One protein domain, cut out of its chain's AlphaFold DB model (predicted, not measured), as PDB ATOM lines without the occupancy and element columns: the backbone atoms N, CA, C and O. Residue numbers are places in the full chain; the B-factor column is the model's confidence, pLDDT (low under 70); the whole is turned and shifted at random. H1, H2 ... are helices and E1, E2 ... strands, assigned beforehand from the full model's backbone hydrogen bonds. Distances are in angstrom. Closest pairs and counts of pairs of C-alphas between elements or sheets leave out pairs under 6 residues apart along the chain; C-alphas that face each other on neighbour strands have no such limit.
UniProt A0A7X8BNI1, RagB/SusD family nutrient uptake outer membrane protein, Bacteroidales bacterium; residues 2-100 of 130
ATOM      1  N   ILE A   2     193.077  82.386  95.905       97.62
ATOM      2  CA  ILE A   2     191.626  82.518  96.200       97.62
ATOM      3  C   ILE A   2     191.044  81.208  96.762       97.62
ATOM      4  O   ILE A   2     190.445  81.211  97.831       97.62
ATOM      5  N   ALA A   3     191.287  80.080  96.082       98.38
ATOM      6  CA  ALA A   3     190.840  78.763  96.545       98.38
ATOM      7  C   ALA A   3     191.407  78.403  97.929       98.38
ATOM      8  O   ALA A   3     190.667  77.929  98.783       98.38
ATOM      9  N   ALA A   4     192.695  78.683  98.170       98.75
ATOM     10  CA  ALA A   4     193.332  78.447  99.463       98.75
ATOM     11  C   ALA A   4     192.614  79.205 100.590       98.75
ATOM     12  O   ALA A   4     192.271  78.608 101.605       98.75
ATOM     13  N   GLU A   5     192.332  80.497 100.395       98.44
ATOM     14  CA  GLU A   5     191.629  81.295 101.401       98.44
ATOM     15  C   GLU A   5     190.202  80.794 101.642       98.44
ATOM     16  O   GLU A   5     189.795  80.637 102.793       98.44
ATOM     17  N   GLY A   6     189.450  80.509 100.574       98.44
ATOM     18  CA  GLY A   6     188.086  79.988 100.685       98.44
ATOM     19  C   GLY A   6     188.030  78.667 101.455       98.44
ATOM     20  O   GLY A   6     187.198  78.506 102.346       98.44
ATOM     21  N   LEU A   7     188.956  77.748 101.170       98.75
ATOM     22  CA  LEU A   7     189.065  76.464 101.864       98.75
ATOM     23  C   LEU A   7     189.455  76.630 103.335       98.75
ATOM     24  O   LEU A   7     188.837  76.007 104.192       98.75
ATOM     25  N   ALA A   8     190.415  77.507 103.649       98.50
ATOM     26  CA  ALA A   8     190.802  77.781 105.033       98.50
ATOM     27  C   ALA A   8     189.622  78.345 105.843       98.50
ATOM     28  O   ALA A   8     189.313  77.845 106.920       98.50
ATOM     29  N   ARG A   9     188.896  79.323 105.284       97.75
ATOM     30  CA  ARG A   9     187.726  79.940 105.938       97.75
ATOM     31  C   ARG A   9     186.528  79.000 106.082       97.75
ATOM     32  O   ARG A   9     185.663  79.254 106.911       97.75
ATOM     33  N   THR A  10     186.468  77.936 105.283       98.12
ATOM     34  CA  THR A  10     185.418  76.904 105.353       98.12
ATOM     35  C   THR A  10     185.871  75.636 106.084       98.12
ATOM     36  O   THR A  10     185.140  74.650 106.110       98.12
ATOM     37  N   GLY A  11     187.054  75.658 106.713       97.25
ATOM     38  CA  GLY A  11     187.557  74.587 107.579       97.25
ATOM     39  C   GLY A  11     188.327  73.466 106.872       97.25
ATOM     40  O   GLY A  11     188.835  72.568 107.542       97.25
ATOM     41  N   ASN A  12     188.485  73.504 105.545       98.50
ATOM     42  CA  ASN A  12     189.307  72.537 104.809       98.50
ATOM     43  C   ASN A  12     190.765  73.012 104.700       98.50
ATOM     44  O   ASN A  12     191.295  73.312 103.625       98.50
ATOM     45  N   GLU A  13     191.433  73.088 105.846       98.44
ATOM     46  CA  GLU A  13     192.822  73.535 105.911       98.44
ATOM     47  C   GLU A  13     193.843  72.643 105.188       98.44
ATOM     48  O   GLU A  13     194.788  73.200 104.620       98.44
ATOM     49  N   PRO A  14     193.727  71.294 105.176       98.56
ATOM     50  CA  PRO A  14     194.685  70.456 104.458       98.56
ATOM     51  C   PRO A  14     194.781  70.831 102.976       98.56
ATOM     52  O   PRO A  14     195.883  71.043 102.466       98.56
ATOM     53  N   GLN A  15     193.636  71.009 102.313       98.69
ATOM     54  CA  GLN A  15     193.594  71.407 100.908       98.69
ATOM     55  C   GLN A  15     193.956  72.890 100.718       98.69
ATOM     56  O   GLN A  15     194.591  73.259  99.728       98.69
ATOM     57  N   ALA A  16     193.620  73.756 101.681       98.81
ATOM     58  CA  ALA A  16     194.066  75.147 101.661       98.81
ATOM     59  C   ALA A  16     195.601  75.259 101.646       98.81
ATOM     60  O   ALA A  16     196.161  75.967 100.802       98.81
ATOM     61  N   ARG A  17     196.285  74.514 102.529       98.75
ATOM     62  CA  ARG A  17     197.753  74.429 102.564       98.75
ATOM     63  C   ARG A  17     198.318  73.854 101.276       98.75
ATOM     64  O   ARG A  17     199.352  74.331 100.823       98.75
ATOM     65  N   GLU A  18     197.663  72.871 100.662       98.69
ATOM     66  CA  GLU A  18     198.103  72.335  99.373       98.69
ATOM     67  C   GLU A  18     198.179  73.436  98.303       98.69
ATOM     68  O   GLU A  18     199.233  73.619  97.689       98.69
ATOM     69  N   TYR A  19     197.112  74.223  98.133       98.81
ATOM     70  CA  TYR A  19     197.089  75.317  97.157       98.81
ATOM     71  C   TYR A  19     198.020  76.478  97.514       98.81
ATOM     72  O   TYR A  19     198.614  77.075  96.615       98.81
ATOM     73  N   LEU A  20     198.158  76.814  98.800       98.75
ATOM     74  CA  LEU A  20     199.144  77.798  99.252       98.75
ATOM     75  C   LEU A  20     200.568  77.334  98.903       98.75
ATOM     76  O   LEU A  20     201.350  78.074  98.310       98.75
ATOM     77  N   ASN A  21     200.884  76.077  99.202       98.75
ATOM     78  CA  ASN A  21     202.219  75.524  99.014       98.75
ATOM     79  C   ASN A  21     202.584  75.294  97.545       98.75
ATOM     80  O   ASN A  21     203.766  75.268  97.218       98.75
ATOM     81  N   GLN A  22     201.615  75.191  96.630       98.69
ATOM     82  CA  GLN A  22     201.904  75.230  95.190       98.69
ATOM     83  C   GLN A  22     202.573  76.552  94.779       98.69
ATOM     84  O   GLN A  22     203.580  76.531  94.073       98.69
ATOM     85  N   VAL A  23     202.057  77.683  95.271       98.31
ATOM     86  CA  VAL A  23     202.616  79.022  95.014       98.31
ATOM     87  C   VAL A  23     203.994  79.159  95.655       98.31
ATOM     88  O   VAL A  23     204.961  79.489  94.968       98.31
ATOM     89  N   ARG A  24     204.104  78.791  96.937       98.25
ATOM     90  CA  ARG A  24     205.361  78.869  97.695       98.25
ATOM     91  C   ARG A  24     206.477  78.044  97.065       98.25
ATOM     92  O   ARG A  24     207.571  78.556  96.855       98.25
ATOM     93  N   ARG A  25     206.198  76.792  96.682       98.50
ATOM     94  CA  ARG A  25     207.192  75.916  96.039       98.50
ATOM     95  C   ARG A  25     207.664  76.458  94.698       98.50
ATOM     96  O   ARG A  25     208.858  76.397  94.425       98.50
ATOM     97  N   ARG A  26     206.765  77.013  93.876       98.50
ATOM     98  CA  ARG A  26     207.157  77.667  92.616       98.50
ATOM     99  C   ARG A  26     208.103  78.844  92.876       98.50
ATOM    100  O   ARG A  26     209.039  79.037  92.110       98.50
ATOM    101  N   ALA A  27     207.884  79.594  93.953       97.06
ATOM    102  CA  ALA A  27     208.757  80.687  94.375       97.06
ATOM    103  C   ALA A  27     210.042  80.222  95.102       97.06
ATOM    104  O   ALA A  27     210.825  81.057  95.546       97.06
ATOM    105  N   GLY A  28     210.275  78.911  95.250       97.69
ATOM    106  CA  GLY A  28     211.440  78.367  95.961       97.69
ATOM    107  C   GLY A  28     211.359  78.469  97.489       97.69
ATOM    108  O   GLY A  28     212.372  78.323  98.169       97.69
ATOM    109  N   LEU A  29     210.170  78.715  98.042       96.75
ATOM    110  CA  LEU A  29     209.930  78.836  99.479       96.75
ATOM    111  C   LEU A  29     209.539  77.490 100.104       96.75
ATOM    112  O   LEU A  29     208.918  76.633  99.470       96.75
ATOM    113  N   ALA A  30     209.855  77.325 101.390       97.50
ATOM    114  CA  ALA A  30     209.425  76.169 102.169       97.50
ATOM    115  C   ALA A  30     207.895  76.135 102.336       97.50
ATOM    116  O   ALA A  30     207.236  77.179 102.414       97.50
ATOM    117  N   ASN A  31     207.341  74.925 102.441       98.38
ATOM    118  CA  ASN A  31     205.916  74.726 102.696       98.38
ATOM    119  C   ASN A  31     205.496  75.384 104.024       98.38
ATOM    120  O   ASN A  31     206.169  75.231 105.039       98.38
ATOM    121  N   GLU A  32     204.356  76.064 104.008       97.56
ATOM    122  CA  GLU A  32     203.644  76.546 105.186       97.56
ATOM    123  C   GLU A  32     202.908  75.390 105.883       97.56
ATOM    124  O   GLU A  32     202.305  74.526 105.227       97.56
ATOM    125  N   THR A  33     202.945  75.399 107.214       98.06
ATOM    126  CA  THR A  33     202.339  74.393 108.098       98.06
ATOM    127  C   THR A  33     201.344  74.990 109.093       98.06
ATOM    128  O   THR A  33     200.715  74.236 109.835       98.06
ATOM    129  N   ALA A  34     201.159  76.314 109.086       97.19
ATOM    130  CA  ALA A  34     200.189  77.009 109.918       97.19
ATOM    131  C   ALA A  34     198.758  76.448 109.792       97.19
ATOM    132  O   ALA A  34     198.360  75.825 108.798       97.19
ATOM    133  N   SER A  35     197.977  76.695 110.840       97.94
ATOM    134  CA  SER A  35     196.570  76.308 110.986       97.94
ATOM    135  C   SER A  35     195.767  77.455 111.599       97.94
ATOM    136  O   SER A  35     196.346  78.450 112.050       97.94
ATOM    137  N   GLY A  36     194.440  77.342 111.579       97.44
ATOM    138  CA  GLY A  36     193.511  78.345 112.086       97.44
ATOM    139  C   GLY A  36     193.732  79.720 111.461       97.44
ATOM    140  O   GLY A  36     194.033  79.856 110.272       97.44
ATOM    141  N   ASP A  37     193.641  80.759 112.286       96.25
ATOM    142  CA  ASP A  37     193.823  82.142 111.843       96.25
ATOM    143  C   ASP A  37     195.231  82.415 111.302       96.25
ATOM    144  O   ASP A  37     195.391  83.203 110.367       96.25
ATOM    145  N   ALA A  38     196.251  81.720 111.815       96.00
ATOM    146  CA  ALA A  38     197.614  81.855 111.309       96.00
ATOM    147  C   ALA A  38     197.724  81.373 109.853       96.00
ATOM    148  O   ALA A  38     198.432  81.993 109.061       96.00
ATOM    149  N   LEU A  39     196.973  80.335 109.458       98.00
ATOM    150  CA  LEU A  39     196.905  79.914 108.055       98.00
ATOM    151  C   LEU A  39     196.263  80.994 107.177       98.00
ATOM    152  O   LEU A  39     196.759  81.264 106.084       98.00
ATOM    153  N   ILE A  40     195.191  81.635 107.650       97.81
ATOM    154  CA  ILE A  40     194.546  82.738 106.923       97.81
ATOM    155  C   ILE A  40     195.539  83.894 106.736       97.81
ATOM    156  O   ILE A  40     195.677  84.394 105.619       97.81
ATOM    157  N   GLN A  41     196.280  84.275 107.782       96.31
ATOM    158  CA  GLN A  41     197.306  85.318 107.681       96.31
ATOM    159  C   GLN A  41     198.443  84.936 106.725       96.31
ATOM    160  O   GLN A  41     198.841  85.765 105.908       96.31
ATOM    161  N   SER A  42     198.927  83.690 106.749       96.88
ATOM    162  CA  SER A  42     199.927  83.224 105.778       96.88
ATOM    163  C   SER A  42     199.408  83.300 104.341       96.88
ATOM    164  O   SER A  42     200.144  83.713 103.448       96.88
ATOM    165  N   ILE A  43     198.130  82.979 104.101       98.00
ATOM    166  CA  ILE A  43     197.517  83.098 102.769       98.00
ATOM    167  C   ILE A  43     197.423  84.563 102.324       98.00
ATOM    168  O   ILE A  43     197.733  84.860 101.170       98.00
ATOM    169  N   LEU A  44     197.012  85.478 103.207       97.44
ATOM    170  CA  LEU A  44     196.951  86.912 102.897       97.44
ATOM    171  C   LEU A  44     198.350  87.486 102.621       97.44
ATOM    172  O   LEU A  44     198.538  88.207 101.642       97.44
ATOM    173  N   THR A  45     199.347  87.098 103.416       96.38
ATOM    174  CA  THR A  45     200.755  87.458 103.192       96.38
ATOM    175  C   THR A  45     201.254  86.949 101.840       96.38
ATOM    176  O   THR A  45     201.853  87.707 101.083       96.38
ATOM    177  N   GLU A  46     200.955  85.699 101.479       97.38
ATOM    178  CA  GLU A  46     201.346  85.154 100.176       97.38
ATOM    179  C   GLU A  46     200.651  85.885  99.018       97.38
ATOM    180  O   GLU A  46     201.273  86.136  97.993       97.38
ATOM    181  N   ARG A  47     199.383  86.297  99.176       97.31
ATOM    182  CA  ARG A  47     198.698  87.142  98.179       97.31
ATOM    183  C   ARG A  47     199.396  88.482  97.986       97.31
ATOM    184  O   ARG A  47     199.523  88.923  96.848       97.31
ATOM    185  N   PHE A  48     199.847  89.108  99.071       95.38
ATOM    186  CA  PHE A  48     200.582  90.368  99.010       95.38
ATOM    187  C   PHE A  48     201.933  90.209  98.291       95.38
ATOM    188  O   PHE A  48     202.291  91.055  97.474       95.38
ATOM    189  N   HIS A  49     202.653  89.113  98.547       94.31
ATOM    190  CA  HIS A  49     203.949  88.826  97.917       94.31
ATOM    191  C   HIS A  49     203.863  88.338  96.468       94.31
ATOM    192  O   HIS A  49     204.771  88.614  95.690       94.31
ATOM    193  N   GLU A  50     202.805  87.615  96.101       96.38
ATOM    194  CA  GLU A  50     202.613  87.085  94.746       96.38
ATOM    195  C   GLU A  50     202.102  88.157  93.776       96.38
ATOM    196  O   GLU A  50     202.382  88.084  92.584       96.38
ATOM    197  N   LEU A  51     201.361  89.153  94.281       96.25
ATOM    198  CA  LEU A  51     200.672  90.165  93.473       96.25
ATOM    199  C   LEU A  51     201.146  91.623  93.733       96.25
ATOM    200  O   LEU A  51     200.313  92.545  93.680       96.25
ATOM    201  N   PRO A  52     202.440  91.903  94.023       90.88
ATOM    202  CA  PRO A  52     202.926  93.264  94.166       90.88
ATOM    203  C   PRO A  52     202.861  93.896  92.777       90.88
ATOM    204  O   PRO A  52     203.323  93.310  91.807       90.88
ATOM    205  N   LEU A  53     202.289  95.088  92.657       93.31
ATOM    206  CA  LEU A  53     202.022  95.771  91.375       93.31
ATOM    207  C   LEU A  53     200.783  95.298  90.595       93.31
ATOM    208  O   LEU A  53     200.466  95.893  89.570       93.31
ATOM    209  N   GLU A  54     200.005  94.341  91.106       96.19
ATOM    210  CA  GLU A  54     198.636  94.102  90.609       96.19
ATOM    211  C   GLU A  54     197.570  94.868  91.413       96.19
ATOM    212  O   GLU A  54     196.367  94.692  91.209       96.19
ATOM    213  N   PHE A  55     198.016  95.709  92.353       90.69
ATOM    214  CA  PHE A  55     197.196  96.615  93.168       90.69
ATOM    215  C   PHE A  55     196.065  95.933  93.965       90.69
ATOM    216  O   PHE A  55     195.116  96.585  94.391       90.69
ATOM    217  N   LYS A  56     196.191  94.627  94.240       95.69
ATOM    218  CA  LYS A  56     195.176  93.831  94.956       95.69
ATOM    219  C   LYS A  56     195.100  94.100  96.455       95.69
ATOM    220  O   LYS A  56     194.093  93.765  97.073       95.69
ATOM    221  N   VAL A  57     196.130  94.714  97.042       94.25
ATOM    222  CA  VAL A  57     196.180  94.962  98.490       94.25
ATOM    223  C   VAL A  57     194.998  95.800  98.972       94.25
ATOM    224  O   VAL A  57     194.446  95.507 100.026       94.25
ATOM    225  N   TRP A  58     194.554  96.798  98.201       94.38
ATOM    226  CA  TRP A  58     193.418  97.624  98.609       94.38
ATOM    227  C   TRP A  58     192.113  96.823  98.649       94.38
ATOM    228  O   TRP A  58     191.344  96.944  99.599       94.38
ATOM    229  N   ASP A  59     191.888  95.946  97.670       95.81
ATOM    230  CA  ASP A  59     190.723  95.057  97.661       95.81
ATOM    231  C   ASP A  59     190.768  94.053  98.820       95.81
ATOM    232  O   ASP A  59     189.740  93.779  99.447       95.81
ATOM    233  N   ASP A  60     191.959  93.537  99.142       96.88
ATOM    234  CA  ASP A  60     192.168  92.666 100.297       96.88
ATOM    235  C   ASP A  60     191.892  93.409 101.616       96.88
ATOM    236  O   ASP A  60     191.148  92.885 102.448       96.88
ATOM    237  N   ILE A  61     192.368  94.649 101.778       96.38
ATOM    238  CA  ILE A  61     192.055  95.500 102.939       96.38
ATOM    239  C   ILE A  61     190.541  95.726 103.050       96.38
ATOM    240  O   ILE A  61     189.959  95.490 104.107       96.38
ATOM    241  N   ARG A  62     189.872  96.114 101.956       96.31
ATOM    242  CA  ARG A  62     188.421  96.384 101.944       96.31
ATOM    243  C   ARG A  62     187.590  95.178 102.362       96.31
ATOM    244  O   ARG A  62     186.702  95.308 103.202       96.31
ATOM    245  N   ARG A  63     187.854  94.004 101.783       96.19
ATOM    246  CA  ARG A  63     187.031  92.808 102.030       96.19
ATOM    247  C   ARG A  63     187.316  92.153 103.382       96.19
ATOM    248  O   ARG A  63     186.432  91.506 103.932       96.19
ATOM    249  N   THR A  64     188.539  92.285 103.900       95.94
ATOM    250  CA  THR A  64     188.935  91.667 105.177       95.94
ATOM    251  C   THR A  64     188.806  92.614 106.363       95.94
ATOM    252  O   THR A  64     188.707  92.140 107.490       95.94
ATOM    253  N   ARG A  65     188.787  93.933 106.122       96.06
ATOM    254  CA  ARG A  65     188.974  94.987 107.134       96.06
ATOM    255  C   ARG A  65     190.304  94.873 107.894       96.06
ATOM    256  O   ARG A  65     190.430  95.416 108.990       96.06
ATOM    257  N   LEU A  66     191.291  94.186 107.314       96.25
ATOM    258  CA  LEU A  66     192.626  94.022 107.877       96.25
ATOM    259  C   LEU A  66     193.651  94.829 107.081       96.25
ATOM    260  O   LEU A  66     193.561  94.919 105.860       96.25
ATOM    261  N   TYR A  67     194.651  95.370 107.765       96.25
ATOM    262  CA  TYR A  67     195.781  96.079 107.182       96.25
ATOM    263  C   TYR A  67     197.077  95.285 107.417       96.25
ATOM    264  O   TYR A  67     197.287  94.807 108.535       96.25
ATOM    265  N   PRO A  68     197.943  95.119 106.398       94.81
ATOM    266  CA  PRO A  68     199.229  94.455 106.563       94.81
ATOM    267  C   PRO A  68     200.260  95.399 107.194       94.81
ATOM    268  O   PRO A  68     200.666  96.396 106.595       94.81
ATOM    269  N   GLU A  69     200.739  95.047 108.380       92.31
ATOM    270  CA  GLU A  69     201.846  95.714 109.064       92.31
ATOM    271  C   GLU A  69     203.099  94.851 109.049       92.31
ATOM    272  O   GLU A  69     203.016  93.626 109.046       92.31
ATOM    273  N   ALA A  70     204.274  95.480 109.089       88.81
ATOM    274  CA  ALA A  70     205.512  94.745 109.306       88.81
ATOM    275  C   ALA A  70     205.514  94.130 110.715       88.81
ATOM    276  O   ALA A  70     205.398  94.843 111.712       88.81
ATOM    277  N   ASP A  71     205.691  92.814 110.798       89.19
ATOM    278  CA  ASP A  71     205.784  92.082 112.064       89.19
ATOM    279  C   ASP A  71     207.225  92.147 112.594       89.19
ATOM    280  O   ASP A  71     208.005  91.203 112.476       89.19
ATOM    281  N   GLY A  72     207.621  93.328 113.072       84.06
ATOM    282  CA  GLY A  72     208.983  93.624 113.518       84.06
ATOM    283  C   GLY A  72     209.918  94.140 112.416       84.06
ATOM    284  O   GLY A  72     209.658  94.051 111.215       84.06
ATOM    285  N   MET A  73     211.040  94.730 112.833       79.62
ATOM    286  CA  MET A  73     211.996  95.353 111.916       79.62
ATOM    287  C   MET A  73     212.736  94.287 111.099       79.62
ATOM    288  O   MET A  73     213.376  93.408 111.667       79.62
ATOM    289  N   GLN A  74     212.660  94.384 109.765       76.56
ATOM    290  CA  GLN A  74     213.352  93.490 108.818       76.56
ATOM    291  C   GLN A  74     213.012  91.994 108.976       76.56
ATOM    292  O   GLN A  74     213.784  91.136 108.557       76.56
ATOM    293  N   SER A  75     211.848  91.659 109.538       80.81
ATOM    294  CA  SER A  75     211.460  90.262 109.770       80.81
ATOM    295  C   SER A  75     211.089  89.499 108.496       80.81
ATOM    296  O   SER A  75     211.087  88.269 108.495       80.81
ATOM    297  N   GLY A  76     210.723  90.212 107.423       77.75
ATOM    298  CA  GLY A  76     210.121  89.611 106.230       77.75
ATOM    299  C   GLY A  76     208.732  89.012 106.489       77.75
ATOM    300  O   GLY A  76     208.249  88.215 105.685       77.75
ATOM    301  N   ARG A  77     208.103  89.363 107.619       84.00
ATOM    302  CA  ARG A  77     206.791  88.873 108.049       84.00
ATOM    303  C   ARG A  77     205.801  90.027 108.141       84.00
ATOM    304  O   ARG A  77     206.182  91.172 108.391       84.00
ATOM    305  N   LEU A  78     204.527  89.699 107.949       92.56
ATOM    306  CA  LEU A  78     203.421  90.637 108.081       92.56
ATOM    307  C   LEU A  78     202.473  90.187 109.191       92.56
ATOM    308  O   LEU A  78     202.172  88.997 109.299       92.56
ATOM    309  N   SER A  79     201.979  91.153 109.960       93.81
ATOM    310  CA  SER A  79     200.836  91.003 110.855       93.81
ATOM    311  C   SER A  79     199.627  91.666 110.203       93.81
ATOM    312  O   SER A  79     199.700  92.817 109.776       93.81
ATOM    313  N   TRP A  80     198.515  90.941 110.098       96.19
ATOM    314  CA  TRP A  80     197.272  91.478 109.546       96.19
ATOM    315  C   TRP A  80     196.364  91.928 110.688       96.19
ATOM    316  O   TRP A  80     195.713  91.102 111.330       96.19
ATOM    317  N   VAL A  81     196.331  93.235 110.946       96.00
ATOM    318  CA  VAL A  81     195.616  93.835 112.087       96.00
ATOM    319  C   VAL A  81     194.337  94.545 111.637       96.00
ATOM    320  O   VAL A  81     194.246  94.928 110.472       96.00
ATOM    321  N   PRO A  82     193.339  94.770 112.511       96.44
ATOM    322  CA  PRO A  82     192.169  95.573 112.157       96.44
ATOM    323  C   PRO A  82     192.559  96.969 111.648       96.44
ATOM    324  O   PRO A  82     193.377  97.647 112.272       96.44
ATOM    325  N   LEU A  83     191.944  97.420 110.548       95.62
ATOM    326  CA  LEU A  83     192.247  98.719 109.924       95.62
ATOM    327  C   LEU A  83     192.132  99.891 110.912       95.62
ATOM    328  O   LEU A  83     192.979 100.781 110.914       95.62
ATOM    329  N   ALA A  84     191.115  99.864 111.777       93.25
ATOM    330  CA  ALA A  84     190.863 100.909 112.766       93.25
ATOM    331  C   ALA A  84     192.023 101.103 113.763       93.25
ATOM    332  O   ALA A  84     192.213 102.202 114.281       93.25
ATOM    333  N   SER A  85     192.811 100.054 114.018       94.81
ATOM    334  CA  SER A  85     193.979 100.084 114.907       94.81
ATOM    335  C   SER A  85     195.313 100.100 114.161       94.81
ATOM    336  O   SER A  85     196.357 100.040 114.806       94.81
ATOM    337  N   ALA A  86     195.299 100.159 112.828       94.81
ATOM    338  CA  ALA A  86     196.505  99.989 112.037       94.81
ATOM    339  C   ALA A  86     197.439 101.208 112.124       94.81
ATOM    340  O   ALA A  86     197.009 102.352 111.955       94.81
ATOM    341  N   ALA A  87     198.726 100.962 112.344       92.00
ATOM    342  CA  ALA A  87     199.828 101.905 112.274       92.00
ATOM    343  C   ALA A  87     200.234 102.128 110.809       92.00
ATOM    344  O   ALA A  87     200.984 101.361 110.201       92.00
ATOM    345  N   ILE A  88     199.741 103.220 110.229       90.25
ATOM    346  CA  ILE A  88     199.908 103.530 108.810       90.25
ATOM    347  C   ILE A  88     200.944 104.640 108.655       90.25
ATOM    348  O   ILE A  88     200.839 105.703 109.269       90.25
ATOM    349  N   GLN A  89     201.942 104.407 107.805       83.00
ATOM    350  CA  GLN A  89     202.920 105.424 107.433       83.00
ATOM    351  C   GLN A  89     202.553 106.032 106.080       83.00
ATOM    352  O   GLN A  89     202.583 105.345 105.059       83.00
ATOM    353  N   ASN A  90     202.279 107.337 106.054       73.31
ATOM    354  CA  ASN A  90     202.178 108.068 104.796       73.31
ATOM    355  C   ASN A  90     203.584 108.510 104.356       73.31
ATOM    356  O   ASN A  90     204.260 109.274 105.051       73.31
ATOM    357  N   LYS A  91     204.054 108.015 103.209       68.25
ATOM    358  CA  LYS A  91     205.277 108.518 102.565       68.25
ATOM    359  C   LYS A  91     204.831 109.626 101.606       68.25
ATOM    360  O   LYS A  91     204.076 109.314 100.690       68.25
ATOM    361  N   PRO A  92     205.224 110.898 101.817       66.25
ATOM    362  CA  PRO A  92     206.572 111.318 102.220       66.25
ATOM    363  C   PRO A  92     206.723 111.881 103.646       66.25
ATOM    364  O   PRO A  92     207.846 112.164 104.048       66.25
ATOM    365  N   GLU A  93     205.642 112.051 104.414       71.06
ATOM    366  CA  GLU A  93     205.681 112.717 105.733       71.06
ATOM    367  C   GLU A  93     206.531 111.974 106.775       71.06
ATOM    368  O   GLU A  93     206.936 112.557 107.777       71.06
ATOM    369  N   GLY A  94     206.763 110.673 106.582       74.69
ATOM    370  CA  GLY A  94     207.572 109.841 107.476       74.69
ATOM    371  C   GLY A  94     206.905 109.525 108.819       74.69
ATOM    372  O   GLY A  94     207.335 108.588 109.491       74.69
ATOM    373  N   SER A  95     205.833 110.236 109.182       83.81
ATOM    374  CA  SER A  95     205.060 110.002 110.402       83.81
ATOM    375  C   SER A  95     204.166 108.763 110.290       83.81
ATOM    376  O   SER A  95     203.481 108.550 109.286       83.81
ATOM    377  N   VAL A  96     204.186 107.940 111.337       87.94
ATOM    378  CA  VAL A  96     203.243 106.833 111.528       87.94
ATOM    379  C   VAL A  96     202.034 107.373 112.281       87.94
ATOM    380  O   VAL A  96     202.189 108.059 113.292       87.94
ATOM    381  N   ARG A  97     200.829 107.060 111.802       91.00
ATOM    382  CA  ARG A  97     199.570 107.411 112.462       91.00
ATOM    383  C   ARG A  97     198.709 106.164 112.613       91.00
ATOM    384  O   ARG A  97     198.510 105.422 111.653       91.00
ATOM    385  N   VAL A  98     198.201 105.948 113.820       91.75
ATOM    386  CA  VAL A  98     197.257 104.863 114.108       91.75
ATOM    387  C   VAL A  98     195.874 105.263 113.602       91.75
ATOM    388  O   VAL A  98     195.441 106.387 113.852       91.75
ATOM    389  N   GLY A  99     195.202 104.369 112.875       90.19
ATOM    390  CA  GLY A  99     193.854 104.615 112.352       90.19
ATOM    391  C   GLY A  99     193.805 105.746 111.319       90.19
ATOM    392  O   GLY A  99     192.813 106.464 111.228       90.19
ATOM    393  N   ALA A 100     194.889 105.943 110.559       91.31
ATOM    394  CA  ALA A 100     195.001 107.049 109.604       91.31
ATOM    395  C   ALA A 100     193.978 106.976 108.457       91.31
ATOM    396  O   ALA A 100     193.604 108.006 107.901       91.31
TER     397      ALA A 100
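AT A GLANCE: This is residues 2 to 100 of the 130 residues of the protein "RagB/SusD family nutrient uptake outer membrane protein" of Bacteroidales bacterium (UniProt A0A7X8BNI1). The strand hairpin E1 and E2 lies between a bundle of three helices, H1, H2 and H3, whose centres make a triangle, and a small strand hairpin, E3 and E4, at the far end. H4 folds back beside H3 and E1. The printed part has 99 residues, with four named helices and then four named strands; the class is mixed, and both two-stranded sheets are antiparallel. It is compact, with a radius of gyration of the C-alphas of 14.2 A, and elongated, 42 by 28 by 24 A.

HOW THE PARTS SIT: E1, residues 66 to 70, and E2, residues 78 to 82, form a hairpin; N 67 and O 81, 2.8 A apart, are within hydrogen-bond range. H3, residues 36 to 50, comes closest to E2 with the C-alphas of Thr 45 and Leu 78, 6.4 A apart. H3 is the hub. It touches H1, residues 2 to 9, opposite ways at a shallow tilt of 15 degrees, closest at C-alphas 5 and 43, 6.3 A. It touches H2, residues 13 to 26, the same way at a shallow tilt of 26 degrees, closest at C-alphas 20 and 43, 6.6 A. H1 and H2 form a helical hairpin, with C-alphas 4 and 16 closest at 4.0 A. H3 only just touches H4, residues 56 to 64, with 3 pairs of C-alphas within 8 A, closest at 48 and 57, 6.4 A. E3, residues 87 to 89, and E4, residues 96 to 98, form a hairpin, with N 88 and O 97 within hydrogen-bond range at 2.9 A; E4 is apart from E1 and E2. Every O i to N i+4 pair is within range in H1, H3 and H4, and 9 of 10 in H2.

IN THESE COORDINATES: H3 spans 21.4 A, H2 20.0 A and E1 13.0 A. H1 begins at C-alpha 2 (191.626, 82.518, 96.200), and E4 ends at C-alpha 98 (197.257, 104.863, 114.108).

THE WHOLE: The two C-alphas farthest apart, of Pro 14 and Glu 93, are 43.7 A apart. The printed part has no cut, and no link is long. Residues 91 to 92 have pLDDT under 70.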